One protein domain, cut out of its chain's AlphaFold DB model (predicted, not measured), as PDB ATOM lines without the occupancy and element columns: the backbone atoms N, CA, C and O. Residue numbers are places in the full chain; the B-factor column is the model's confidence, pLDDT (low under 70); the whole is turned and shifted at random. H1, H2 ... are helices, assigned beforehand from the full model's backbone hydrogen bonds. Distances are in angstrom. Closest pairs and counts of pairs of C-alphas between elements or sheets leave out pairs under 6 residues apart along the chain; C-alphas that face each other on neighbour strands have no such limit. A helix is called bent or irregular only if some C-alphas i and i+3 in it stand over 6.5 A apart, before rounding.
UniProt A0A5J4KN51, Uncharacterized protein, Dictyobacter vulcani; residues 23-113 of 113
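What this domain is: This is residues 23 to 113 of the 113 residues of an uncharacterized protein of Dictyobacter vulcani (UniProt A0A5J4KN51). Look first for one long helix, H3, which runs along much of the longest axis, and for a shorter helix, H1, which crosses it slantwise and packs on it near its middle. The rest is mostly long loop: one link leads from H1 out to the very short helix H2, set away from both other helices, and a second comes back and makes a loop region beyond the beginning of H3, with Pro 85 at the far end. The printed part has 91 residues with three named helices, in the order H1, H2, H3, and no named strand; the class is all helix, though under half of the residues, 40 of 91, are in named elements. The whole is only just compact, close to loose, with a radius of gyration of the C-alphas of 14.7 A, and its outline is elongated, spanning 47 by 29 by 22 A.

How they stand to each other: Start from H3, residues 91 to 111, the longest helix. H1, residues 23 to 36, touches it, and the closest C-alphas of the two are those of Ala 32 and Val 100, 5.2 A apart. Their lines stand at a steep tilt of 49 degrees. They run opposite ways, and their centres are 8.9 A apart. Now look at H2, residues 55 to 59: it is apart from H1 and apart from H3. Along the backbones, every O i to N i+4 pair is within hydrogen-bond range in H1 and H2, and 15 of 17 are in H3.

Where its parts are: Find C-alpha 91 at (-53.206, 14.190, -36.010); from there H3 runs 31.5 A to C-alpha 111 at (-22.883, 19.688, -42.693). H3 is neither bent nor irregular, but only just: C-alphas 92 and 95 are 6.5 A apart. Go back to C-alpha 23 at (-29.580, 18.785, -52.730), where H1 begins; it measures 20.2 A to C-alpha 36. H2 has five residues, from Met 55 to Leu 59, and is 6.4 A long.

The domain as a whole: The two C-alphas farthest apart are those of Pro 85 and Lys 113, at 47.8 A, while the first and last printed C-alphas, of Thr 23 and Lys 113, are 16.8 A apart. The printed part runs from residue 23 to residue 113, the chain's last, and has no cut. Both links are long: residues 37 to 54 join H1 to H2, and residues 60 to 90 join H2 to H3. In the B-factor column you will find a mean pLDDT of 93.7 for the printed part of this model; residues 45 to 47 and 111 to 113 are under 70.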
ATOM      1  N   THR A  23     -30.411  18.999 -53.929       96.75
ATOM      2  CA  THR A  23     -29.580  18.785 -52.730       96.75
ATOM      3  C   THR A  23     -30.410  18.902 -51.452       96.75
ATOM      4  O   THR A  23     -30.287  18.087 -50.536       96.75
ATOM      5  N   MET A  24     -31.298  19.896 -51.379       97.69
ATOM      6  CA  MET A  24     -32.212  20.041 -50.242       97.69
ATOM      7  C   MET A  24     -33.220  18.894 -50.176       97.69
ATOM      8  O   MET A  24     -33.575  18.451 -49.083       97.69
ATOM      9  N   THR A  25     -33.659  18.382 -51.326       96.38
ATOM     10  CA  THR A  25     -34.562  17.228 -51.393       96.38
ATOM     11  C   THR A  25     -33.892  15.962 -50.881       96.38
ATOM     12  O   THR A  25     -34.501  15.250 -50.090       96.38
ATOM     13  N   GLU A  26     -32.637  15.698 -51.246       96.94
ATOM     14  CA  GLU A  26     -31.876  14.553 -50.725       96.94
ATOM     15  C   GLU A  26     -31.706  14.616 -49.201       96.94
ATOM     16  O   GLU A  26     -31.871  13.609 -48.506       96.94
ATOM     17  N   LEU A  27     -31.436  15.809 -48.663       97.75
ATOM     18  CA  LEU A  27     -31.312  16.027 -47.224       97.75
ATOM     19  C   LEU A  27     -32.631  15.743 -46.491       97.75
ATOM     20  O   LEU A  27     -32.639  15.017 -45.490       97.75
ATOM     21  N   VAL A  28     -33.747  16.281 -46.991       97.75
ATOM     22  CA  VAL A  28     -35.080  16.035 -46.417       97.75
ATOM     23  C   VAL A  28     -35.481  14.568 -46.577       97.75
ATOM     24  O   VAL A  28     -36.025  13.983 -45.642       97.75
ATOM     25  N   HIS A  29     -35.165  13.943 -47.711       97.38
ATOM     26  CA  HIS A  29     -35.409  12.524 -47.954       97.38
ATOM     27  C   HIS A  29     -34.698  11.655 -46.913       97.38
ATOM     28  O   HIS A  29     -35.333  10.831 -46.257       97.38
ATOM     29  N   ALA A  30     -33.404  11.884 -46.671       98.06
ATOM     30  CA  ALA A  30     -32.656  11.153 -45.651       98.06
ATOM     31  C   ALA A  30     -33.259  11.337 -44.244       98.06
ATOM     32  O   ALA A  30     -33.365  10.374 -43.479       98.06
ATOM     33  N   ALA A  31     -33.703  12.552 -43.906       98.25
ATOM     34  CA  ALA A  31     -34.397  12.824 -42.649       98.25
ATOM     35  C   ALA A  31     -35.750  12.095 -42.557       98.25
ATOM     36  O   ALA A  31     -36.072  11.540 -41.502       98.25
ATOM     37  N   ALA A  32     -36.517  12.046 -43.649       98.12
ATOM     38  CA  ALA A  32     -37.784  11.327 -43.737       98.12
ATOM     39  C   ALA A  32     -37.590   9.818 -43.557       98.12
ATOM     40  O   ALA A  32     -38.206   9.226 -42.671       98.12
ATOM     41  N   VAL A  33     -36.652   9.214 -44.289       98.31
ATOM     42  CA  VAL A  33     -36.298   7.791 -44.163       98.31
ATOM     43  C   VAL A  33     -35.874   7.457 -42.733       98.31
ATOM     44  O   VAL A  33     -36.298   6.447 -42.177       98.31
ATOM     45  N   ALA A  34     -35.091   8.324 -42.089       98.06
ATOM     46  CA  ALA A  34     -34.671   8.122 -40.705       98.06
ATOM     47  C   ALA A  34     -35.807   8.283 -39.672       98.06
ATOM     48  O   ALA A  34     -35.635   7.858 -38.526       98.06
ATOM     49  N   SER A  35     -36.928   8.902 -40.055       98.00
ATOM     50  CA  SER A  35     -38.100   9.129 -39.197       98.00
ATOM     51  C   SER A  35     -39.147   8.025 -39.351       98.00
ATOM     52  O   SER A  35     -39.651   7.511 -38.357       98.00
ATOM     53  N   VAL A  36     -39.470   7.636 -40.590       97.50
ATOM     54  CA  VAL A  36     -40.591   6.723 -40.892       97.50
ATOM     55  C   VAL A  36     -40.182   5.430 -41.602       97.50
ATOM     56  O   VAL A  36     -41.003   4.527 -41.754       97.50
ATOM     57  N   GLY A  37     -38.909   5.298 -41.984       98.00
ATOM     58  CA  GLY A  37     -38.395   4.186 -42.780       98.00
ATOM     59  C   GLY A  37     -38.651   4.356 -44.280       98.00
ATOM     60  O   GLY A  37     -39.622   4.980 -44.694       98.00
ATOM     61  N   GLU A  38     -37.785   3.751 -45.096       96.94
ATOM     62  CA  GLU A  38     -37.798   3.867 -46.566       96.94
ATOM     63  C   GLU A  38     -39.170   3.557 -47.181       96.94
ATOM     64  O   GLU A  38     -39.665   4.289 -48.023       96.94
ATOM     65  N   SER A  39     -39.834   2.493 -46.718       95.94
ATOM     66  CA  SER A  39     -41.116   2.052 -47.281       95.94
ATOM     67  C   SER A  39     -42.278   3.023 -47.053       95.94
ATOM     68  O   SER A  39     -43.351   2.810 -47.610       95.94
ATOM     69  N   ALA A  40     -42.103   4.015 -46.179       95.31
ATOM     70  CA  ALA A  40     -43.101   5.032 -45.867       95.31
ATOM     71  C   ALA A  40     -42.787   6.392 -46.515       95.31
ATOM     72  O   ALA A  40     -43.524   7.352 -46.288       95.31
ATOM     73  N   VAL A  41     -41.714   6.481 -47.308       96.06
ATOM     74  CA  VAL A  41     -41.354   7.671 -48.080       96.06
ATOM     75  C   VAL A  41     -41.679   7.412 -49.545       96.06
ATOM     76  O   VAL A  41     -41.232   6.427 -50.126       96.06
ATOM     77  N   ASP A  42     -42.479   8.293 -50.136       93.00
ATOM     78  CA  ASP A  42     -42.798   8.262 -51.559       93.00
ATOM     79  C   ASP A  42     -42.019   9.381 -52.265       93.00
ATOM     80  O   ASP A  42     -41.981  10.520 -51.795       93.00
ATOM     81  N   THR A  43     -41.365   9.039 -53.373       88.38
ATOM     82  CA  THR A  43     -40.613   9.959 -54.242       88.38
ATOM     83  C   THR A  43     -41.083   9.869 -55.697       88.38
ATOM     84  O   THR A  43     -40.366  10.294 -56.603       88.38
ATOM     85  N   GLY A  44     -42.224   9.227 -55.947       79.56
ATOM     86  CA  GLY A  44     -42.725   8.926 -57.279       79.56
ATOM     87  C   GLY A  44     -43.383  10.109 -57.990       79.56
ATOM     88  O   GLY A  44     -43.727  11.136 -57.403       79.56
ATOM     89  N   ASP A  45     -43.633   9.906 -59.284       66.94
ATOM     90  CA  ASP A  45     -44.233  10.888 -60.199       66.94
ATOM     91  C   ASP A  45     -45.709  11.224 -59.894       66.94
ATOM     92  O   ASP A  45     -46.299  12.062 -60.575       66.94
ATOM     93  N   GLU A  46     -46.327  10.579 -58.899       61.56
ATOM     94  CA  GLU A  46     -47.714  10.836 -58.478       61.56
ATOM     95  C   GLU A  46     -47.829  11.943 -57.411       61.56
ATOM     96  O   GLU A  46     -48.931  12.414 -57.127       61.56
ATOM     97  N   ILE A  47     -46.704  12.399 -56.846       68.25
ATOM     98  CA  ILE A  47     -46.657  13.475 -55.841       68.25
ATOM     99  C   ILE A  47     -46.907  14.885 -56.407       68.25
ATOM    100  O   ILE A  47     -47.523  15.691 -55.701       68.25
ATOM    101  N   PRO A  48     -46.479  15.246 -57.637       78.19
ATOM    102  CA  PRO A  48     -46.818  16.534 -58.227       78.19
ATOM    103  C   PRO A  48     -48.334  16.759 -58.244       78.19
ATOM    104  O   PRO A  48     -49.091  16.051 -58.908       78.19
ATOM    105  N   THR A  49     -48.783  17.783 -57.522       83.06
ATOM    106  CA  THR A  49     -50.198  18.161 -57.485       83.06
ATOM    107  C   THR A  49     -50.472  19.317 -58.441       83.06
ATOM    108  O   THR A  49     -49.582  20.088 -58.791       83.06
ATOM    109  N   THR A  50     -51.731  19.481 -58.842       85.75
ATOM    110  CA  THR A  50     -52.189  20.683 -59.560       85.75
ATOM    111  C   THR A  50     -52.459  21.870 -58.627       85.75
ATOM    112  O   THR A  50     -52.931  22.912 -59.084       85.75
ATOM    113  N   GLY A  51     -52.199  21.717 -57.322       86.69
ATOM    114  CA  GLY A  51     -52.307  22.787 -56.340       86.69
ATOM    115  C   GLY A  51     -51.210  23.835 -56.526       86.69
ATOM    116  O   GLY A  51     -50.085  23.513 -56.902       86.69
ATOM    117  N   ALA A  52     -51.548  25.093 -56.255       91.50
ATOM    118  CA  ALA A  52     -50.599  26.198 -56.220       91.50
ATOM    119  C   ALA A  52     -50.370  26.627 -54.768       91.50
ATOM    120  O   ALA A  52     -51.322  26.666 -53.987       91.50
ATOM    121  N   ASP A  53     -49.130  26.971 -54.435       93.75
ATOM    122  CA  ASP A  53     -48.720  27.361 -53.089       93.75
ATOM    123  C   ASP A  53     -47.693  28.497 -53.176       93.75
ATOM    124  O   ASP A  53     -46.760  28.434 -53.983       93.75
ATOM    125  N   ASP A  54     -47.861  29.548 -52.372       96.00
ATOM    126  CA  ASP A  54     -46.975  30.715 -52.396       96.00
ATOM    127  C   ASP A  54     -45.573  30.420 -51.834       96.00
ATOM    128  O   ASP A  54     -44.646  31.205 -52.066       96.00
ATOM    129  N   MET A  55     -45.365  29.232 -51.252       96.38
ATOM    130  CA  MET A  55     -44.041  28.654 -50.999       96.38
ATOM    131  C   MET A  55     -43.131  28.677 -52.234       96.38
ATOM    132  O   MET A  55     -41.916  28.836 -52.096       96.38
ATOM    133  N   ALA A  56     -43.693  28.624 -53.444       96.31
ATOM    134  CA  ALA A  56     -42.939  28.735 -54.691       96.31
ATOM    135  C   ALA A  56     -42.096  30.021 -54.789       96.31
ATOM    136  O   ALA A  56     -41.026  30.016 -55.400       96.31
ATOM    137  N   TYR A  57     -42.530  31.130 -54.181       97.00
ATOM    138  CA  TYR A  57     -41.738  32.364 -54.172       97.00
ATOM    139  C   TYR A  57     -40.478  32.243 -53.310       97.00
ATOM    140  O   TYR A  57     -39.447  32.810 -53.668       97.00
ATOM    141  N   PHE A  58     -40.535  31.482 -52.215       97.81
ATOM    142  CA  PHE A  58     -39.371  31.219 -51.369       97.81
ATOM    143  C   PHE A  58     -38.393  30.271 -52.059       97.81
ATOM    144  O   PHE A  58     -37.198  30.560 -52.103       97.81
ATOM    145  N   LEU A  59     -38.903  29.197 -52.668       97.44
ATOM    146  CA  LEU A  59     -38.083  28.217 -53.390       97.44
ATOM    147  C   LEU A  59     -37.396  28.808 -54.632       97.44
ATOM    148  O   LEU A  59     -36.309  28.382 -55.002       97.44
ATOM    149  N   ASN A  60     -37.984  29.835 -55.254       96.75
ATOM    150  CA  ASN A  60     -37.326  30.583 -56.332       96.75
ATOM    151  C   ASN A  60     -36.222  31.532 -55.839       96.75
ATOM    152  O   ASN A  60     -35.392  31.966 -56.637       96.75
ATOM    153  N   ALA A  61     -36.236  31.912 -54.559       97.94
ATOM    154  CA  ALA A  61     -35.273  32.851 -53.993       97.94
ATOM    155  C   ALA A  61     -34.043  32.148 -53.404       97.94
ATOM    156  O   ALA A  61     -32.938  32.683 -53.492       97.94
ATOM    157  N   VAL A  62     -34.227  30.971 -52.798       97.88
ATOM    158  CA  VAL A  62     -33.162  30.181 -52.166       97.88
ATOM    159  C   VAL A  62     -33.403  28.680 -52.365       97.88
ATOM    160  O   VAL A  62     -34.563  28.269 -52.427       97.88
ATOM    161  N   PRO A  63     -32.341  27.847 -52.413       97.81
ATOM    162  CA  PRO A  63     -32.491  26.395 -52.427       97.81
ATOM    163  C   PRO A  63     -33.329  25.924 -51.239       97.81
ATOM    164  O   PRO A  63     -33.059  26.284 -50.092       97.81
ATOM    165  N   GLY A  64     -34.350  25.117 -51.510       97.50
ATOM    166  CA  GLY A  64     -35.252  24.605 -50.489       97.50
ATOM    167  C   GLY A  64     -35.990  23.358 -50.956       97.50
ATOM    168  O   GLY A  64     -35.954  22.994 -52.131       97.50
ATOM    169  N   CYS A  65     -36.670  22.708 -50.016       96.44
ATOM    170  CA  CYS A  65     -37.510  21.549 -50.282       96.44
ATOM    171  C   CYS A  65     -38.860  21.726 -49.579       96.44
ATOM    172  O   CYS A  65     -38.924  21.915 -48.363       96.44
ATOM    173  N   TYR A  66     -39.933  21.670 -50.357       95.50
ATOM    174  CA  TYR A  66     -41.309  21.608 -49.894       95.50
ATOM    175  C   TYR A  66     -41.812  20.172 -50.028       95.50
ATOM    176  O   TYR A  66     -41.869  19.621 -51.129       95.50
ATOM    177  N   PHE A  67     -42.143  19.554 -48.896       94.62
ATOM    178  CA  PHE A  67     -42.555  18.156 -48.810       94.62
ATOM    179  C   PHE A  67     -43.936  18.031 -48.167       94.62
ATOM    180  O   PHE A  67     -44.372  18.895 -47.405       94.62
ATOM    181  N   ILE A  68     -44.625  16.931 -48.470       94.44
ATOM    182  CA  ILE A  68     -45.978  16.654 -47.988       94.44
ATOM    183  C   ILE A  68     -45.910  15.586 -46.897       94.44
ATOM    184  O   ILE A  68     -45.194  14.596 -47.025       94.44
ATOM    185  N   VAL A  69     -46.693  15.769 -45.835       95.81
ATOM    186  CA  VAL A  69     -46.870  14.764 -44.782       95.81
ATOM    187  C   VAL A  69     -48.211  14.070 -44.995       95.81
ATOM    188  O   VAL A  69     -49.265  14.708 -44.957       95.81
ATOM    189  N   GLY A  70     -48.178  12.759 -45.229       94.81
ATOM    190  CA  GLY A  70     -49.387  11.959 -45.405       94.81
ATOM    191  C   GLY A  70     -50.237  11.942 -44.132       94.81
ATOM    192  O   GLY A  70     -49.817  11.399 -43.118       94.81
ATOM    193  N   ALA A  71     -51.442  12.515 -44.197       96.88
ATOM    194  CA  ALA A  71     -52.365  12.613 -43.058       96.88
ATOM    195  C   ALA A  71     -53.752  12.001 -43.336       96.88
ATOM    196  O   ALA A  71     -54.721  12.279 -42.624       96.88
ATOM    197  N   GLN A  72     -53.871  11.190 -44.392       96.12
ATOM    198  CA  GLN A  72     -55.111  10.497 -44.730       96.12
ATOM    199  C   GLN A  72     -55.308   9.267 -43.832       96.12
ATOM    200  O   GLN A  72     -54.462   8.381 -43.785       96.12
ATOM    201  N   ASN A  73     -56.481   9.152 -43.209       97.69
ATOM    202  CA  ASN A  73     -56.892   7.981 -42.441       97.69
ATOM    203  C   ASN A  73     -58.412   7.760 -42.552       97.69
ATOM    204  O   ASN A  73     -59.216   8.567 -42.079       97.69
ATOM    205  N   GLN A  74     -58.826   6.644 -43.166       96.81
ATOM    206  CA  GLN A  74     -60.249   6.328 -43.339       96.81
ATOM    207  C   GLN A  74     -60.963   6.028 -42.017       96.81
ATOM    208  O   GLN A  74     -62.119   6.424 -41.857       96.81
ATOM    209  N   GLU A  75     -60.288   5.361 -41.082       97.50
ATOM    210  CA  GLU A  75     -60.847   4.957 -39.788       97.50
ATOM    211  C   GLU A  75     -61.127   6.172 -38.898       97.50
ATOM    212  O   GLU A  75     -62.127   6.202 -38.183       97.50
ATOM    213  N   LYS A  76     -60.305   7.221 -39.020       97.06
ATOM    214  CA  LYS A  76     -60.480   8.509 -38.324       97.06
ATOM    215  C   LYS A  76     -61.298   9.539 -39.116       97.06
ATOM    216  O   LYS A  76     -61.420  10.694 -38.710       97.06
ATOM    217  N   GLY A  77     -61.859   9.158 -40.265       96.44
ATOM    218  CA  GLY A  77     -62.647  10.054 -41.122       96.44
ATOM    219  C   GLY A  77     -61.840  11.141 -41.853       96.44
ATOM    220  O   GLY A  77     -62.433  11.975 -42.540       96.44
ATOM    221  N   ALA A  78     -60.510  11.114 -41.765       97.75
ATOM    222  CA  ALA A  78     -59.578  11.994 -42.465       97.75
ATOM    223  C   ALA A  78     -59.358  11.514 -43.909       97.75
ATOM    224  O   ALA A  78     -58.326  10.955 -44.256       97.75
ATOM    225  N   ARG A  79     -60.380  11.653 -44.758       96.50
ATOM    226  CA  ARG A  79     -60.366  11.157 -46.154       96.50
ATOM    227  C   ARG A  79     -60.821  12.174 -47.194       96.50
ATOM    228  O   ARG A  79     -60.908  11.856 -48.376       96.50
ATOM    229  N   TYR A  80     -61.247  13.346 -46.738       96.81
ATOM    230  CA  TYR A  80     -61.746  14.397 -47.612       96.81
ATOM    231  C   TYR A  80     -60.585  15.317 -47.993       96.81
ATOM    232  O   TYR A  80     -59.762  15.610 -47.129       96.81
ATOM    233  N   PRO A  81     -60.516  15.774 -49.253       94.50
ATOM    234  CA  PRO A  81     -59.401  16.584 -49.723       94.50
ATOM    235  C   PRO A  81     -59.402  17.971 -49.070       94.50
ATOM    236  O   PRO A  81     -60.405  18.404 -48.485       94.50
ATOM    237  N   HIS A  82     -58.291  18.690 -49.234       94.44
ATOM    238  CA  HIS A  82     -58.212  20.115 -48.919       94.44
ATOM    239  C   HIS A  82     -59.396  20.885 -49.537       94.44
ATOM    240  O   HIS A  82     -59.921  20.517 -50.588       94.44
ATOM    241  N   HIS A  83     -59.842  21.946 -48.858       95.75
ATOM    242  CA  HIS A  83     -61.003  22.781 -49.221       95.75
ATOM    243  C   HIS A  83     -62.390  22.110 -49.167       95.75
ATOM    244  O   HIS A  83     -63.397  22.768 -49.428       95.75
ATOM    245  N   HIS A  84     -62.502  20.838 -48.779       97.81
ATOM    246  CA  HIS A  84     -63.805  20.205 -48.568       97.81
ATOM    247  C   HIS A  84     -64.398  20.587 -47.185       97.81
ATOM    248  O   HIS A  84     -63.679  20.545 -46.193       97.81
ATOM    249  N   PRO A  85     -65.717  20.836 -47.023       98.06
ATOM    250  CA  PRO A  85     -66.339  21.191 -45.725       98.06
ATOM    251  C   PRO A  85     -66.326  20.080 -44.657       98.06
ATOM    252  O   PRO A  85     -66.793  20.270 -43.542       98.06
ATOM    253  N   ARG A  86     -65.818  18.898 -45.013       97.75
ATOM    254  CA  ARG A  86     -65.589  17.756 -44.108       97.75
ATOM    255  C   ARG A  86     -64.103  17.418 -43.998       97.75
ATOM    256  O   ARG A  86     -63.770  16.304 -43.608       97.75
ATOM    257  N   PHE A  87     -63.240  18.321 -44.459       98.00
ATOM    258  CA  PHE A  87     -61.802  18.162 -44.361       98.00
ATOM    259  C   PHE A  87     -61.425  17.867 -42.911       98.00
ATOM    260  O   PHE A  87     -61.937  18.494 -41.983       98.00
ATOM    261  N   ASN A  88     -60.564  16.873 -42.754       97.75
ATOM    262  CA  ASN A  88     -59.988  16.471 -41.490       97.75
ATOM    263  C   ASN A  88     -58.644  15.797 -41.774       97.75
ATOM    264  O   ASN A  88     -58.429  15.309 -42.886       97.75
ATOM    265  N   ILE A  89     -57.789  15.734 -40.763       98.12
ATOM    266  CA  ILE A  89     -56.475  15.094 -40.824       98.12
ATOM    267  C   ILE A  89     -56.342  14.044 -39.722       98.12
ATOM    268  O   ILE A  89     -57.031  14.108 -38.703       98.12
ATOM    269  N   ASP A  90     -55.458  13.076 -39.927       98.31
ATOM    270  CA  ASP A  90     -54.944  12.254 -38.840       98.31
ATOM    271  C   ASP A  90     -53.862  13.027 -38.074       98.31
ATOM    272  O   ASP A  90     -52.768  13.248 -38.590       98.31
ATOM    273  N   GLU A  91     -54.159  13.447 -36.843       98.12
ATOM    274  CA  GLU A  91     -53.206  14.190 -36.010       98.12
ATOM    275  C   GLU A  91     -51.979  13.360 -35.593       98.12
ATOM    276  O   GLU A  91     -50.955  13.942 -35.236       98.12
ATOM    277  N   ASP A  92     -52.013  12.028 -35.731       97.62
ATOM    278  CA  ASP A  92     -50.828  11.177 -35.531       97.62
ATOM    279  C   ASP A  92     -49.739  11.457 -36.586       97.62
ATOM    280  O   ASP A  92     -48.583  11.080 -36.399       97.62
ATOM    281  N   ALA A  93     -50.075  12.159 -37.677       97.94
ATOM    282  CA  ALA A  93     -49.115  12.631 -38.668       97.94
ATOM    283  C   ALA A  93     -48.339  13.883 -38.213       97.94
ATOM    284  O   ALA A  93     -47.267  14.170 -38.750       97.94
ATOM    285  N   LEU A  94     -48.829  14.636 -37.217       98.38
ATOM    286  CA  LEU A  94     -48.174  15.872 -36.766       98.38
ATOM    287  C   LEU A  94     -46.763  15.621 -36.202       98.38
ATOM    288  O   LEU A  94     -45.841  16.332 -36.616       98.38
ATOM    289  N   PRO A  95     -46.534  14.617 -35.326       98.62
ATOM    290  CA  PRO A  95     -45.187  14.294 -34.862       98.62
ATOM    291  C   PRO A  95     -44.234  13.910 -35.996       98.62
ATOM    292  O   PRO A  95     -43.067  14.282 -35.934       98.62
ATOM    293  N   ILE A  96     -44.726  13.241 -37.047       98.38
ATOM    294  CA  ILE A  96     -43.917  12.871 -38.219       98.38
ATOM    295  C   ILE A  96     -43.397  14.132 -38.910       98.38
ATOM    296  O   ILE A  96     -42.194  14.270 -39.116       98.38
ATOM    297  N   GLY A  97     -44.281  15.086 -39.218       98.25
ATOM    298  CA  GLY A  97     -43.880  16.342 -39.857       98.25
ATOM    299  C   GLY A  97     -42.856  17.129 -39.035       98.25
ATOM    300  O   GLY A  97     -41.871  17.626 -39.582       98.25
ATOM    301  N   VAL A  98     -43.049  17.195 -37.712       98.62
ATOM    302  CA  VAL A  98     -42.101  17.844 -36.792       98.62
ATOM    303  C   VAL A  98     -40.753  17.128 -36.794       98.62
ATOM    304  O   VAL A  98     -39.717  17.782 -36.886       98.62
ATOM    305  N   GLU A  99     -40.748  15.800 -36.706       98.62
ATOM    306  CA  GLU A  99     -39.519  15.014 -36.658       98.62
ATOM    307  C   GLU A  99     -38.694  15.166 -37.940       98.62
ATOM    308  O   GLU A  99     -37.495  15.449 -37.857       98.62
ATOM    309  N   VAL A 100     -39.330  15.069 -39.112       98.62
ATOM    310  CA  VAL A 100     -38.660  15.252 -40.408       98.62
ATOM    311  C   VAL A 100     -38.064  16.653 -40.518       98.62
ATOM    312  O   VAL A 100     -36.894  16.792 -40.878       98.62
ATOM    313  N   LEU A 101     -38.819  17.695 -40.151       98.50
ATOM    314  CA  LEU A 101     -38.342  19.078 -40.212       98.50
ATOM    315  C   LEU A 101     -37.159  19.323 -39.263       98.50
ATOM    316  O   LEU A 101     -36.156  19.914 -39.664       98.50
ATOM    317  N   VAL A 102     -37.247  18.849 -38.016       98.50
ATOM    318  CA  VAL A 102     -36.186  19.023 -37.012       98.50
ATOM    319  C   VAL A 102     -34.923  18.269 -37.418       98.50
ATOM    320  O   VAL A 102     -33.835  18.841 -37.366       98.50
ATOM    321  N   ARG A 103     -35.040  17.012 -37.860       98.31
ATOM    322  CA  ARG A 103     -33.892  16.234 -38.351       98.31
ATOM    323  C   ARG A 103     -33.250  16.891 -39.567       98.31
ATOM    324  O   ARG A 103     -32.028  16.952 -39.624       98.31
ATOM    325  N   SER A 104     -34.049  17.418 -40.492       98.19
ATOM    326  CA  SER A 104     -33.541  18.147 -41.658       98.19
ATOM    327  C   SER A 104     -32.730  19.372 -41.229       98.19
ATOM    328  O   SER A 104     -31.584  19.530 -41.639       98.19
ATOM    329  N   ALA A 105     -33.268  20.197 -40.328       97.75
ATOM    330  CA  ALA A 105     -32.569  21.381 -39.830       97.75
ATOM    331  C   ALA A 105     -31.249  21.035 -39.119       97.75
ATOM    332  O   ALA A 105     -30.233  21.684 -39.359       97.75
ATOM    333  N   LEU A 106     -31.242  20.004 -38.267       97.69
ATOM    334  CA  LEU A 106     -30.026  19.560 -37.579       97.69
ATOM    335  C   LEU A 106     -28.971  19.049 -38.568       97.69
ATOM    336  O   LEU A 106     -27.822  19.475 -38.496       97.69
ATOM    337  N   SER A 107     -29.369  18.203 -39.520       96.06
ATOM    338  CA  SER A 107     -28.468  17.684 -40.554       96.06
ATOM    339  C   SER A 107     -27.876  18.799 -41.415       96.06
ATOM    340  O   SER A 107     -26.681  18.770 -41.697       96.06
ATOM    341  N   PHE A 108     -28.681  19.802 -41.782       96.12
ATOM    342  CA  PHE A 108     -28.228  20.959 -42.555       96.12
ATOM    343  C   PHE A 108     -27.090  21.699 -41.840       96.12
ATOM    344  O   PHE A 108     -26.019  21.884 -42.413       96.12
ATOM    345  N   PHE A 109     -27.270  22.041 -40.560       94.69
ATOM    346  CA  PHE A 109     -26.256  22.784 -39.803       94.69
ATOM    347  C   PHE A 109     -25.052  21.942 -39.357       94.69
ATOM    348  O   PHE A 109     -23.984  22.500 -39.104       94.69
ATOM    349  N   ASP A 110     -25.185  20.619 -39.260       90.31
ATOM    350  CA  ASP A 110     -24.039  19.745 -38.989       90.31
ATOM    351  C   ASP A 110     -23.139  19.548 -40.222       90.31
ATOM    352  O   ASP A 110     -21.962  19.237 -40.052       90.31
ATOM    353  N   HIS A 111     -23.655  19.758 -41.440       66.19
ATOM    354  CA  HIS A 111     -22.883  19.688 -42.693       66.19
ATOM    355  C   HIS A 111     -22.210  21.020 -43.082       66.19
ATOM    356  O   HIS A 111     -21.351  21.027 -43.959       66.19
ATOM    357  N   GLU A 112     -22.557  22.136 -42.430       57.91
ATOM    358  CA  GLU A 112     -21.903  23.445 -42.623       57.91
ATOM    359  C   GLU A 112     -20.635  23.647 -41.758       57.91
ATOM    360  O   GLU A 112     -20.041  24.730 -41.774       57.91
ATOM    361  N   LYS A 113     -20.206  22.628 -41.000       44.66
ATOM    362  CA  LYS A 113     -18.918  22.609 -40.280       44.66
ATOM    363  C   LYS A 113     -17.815  21.966 -41.110       44.66
ATOM    364  O   LYS A 113     -16.688  22.511 -41.071       44.66
TER     365      LYS A 113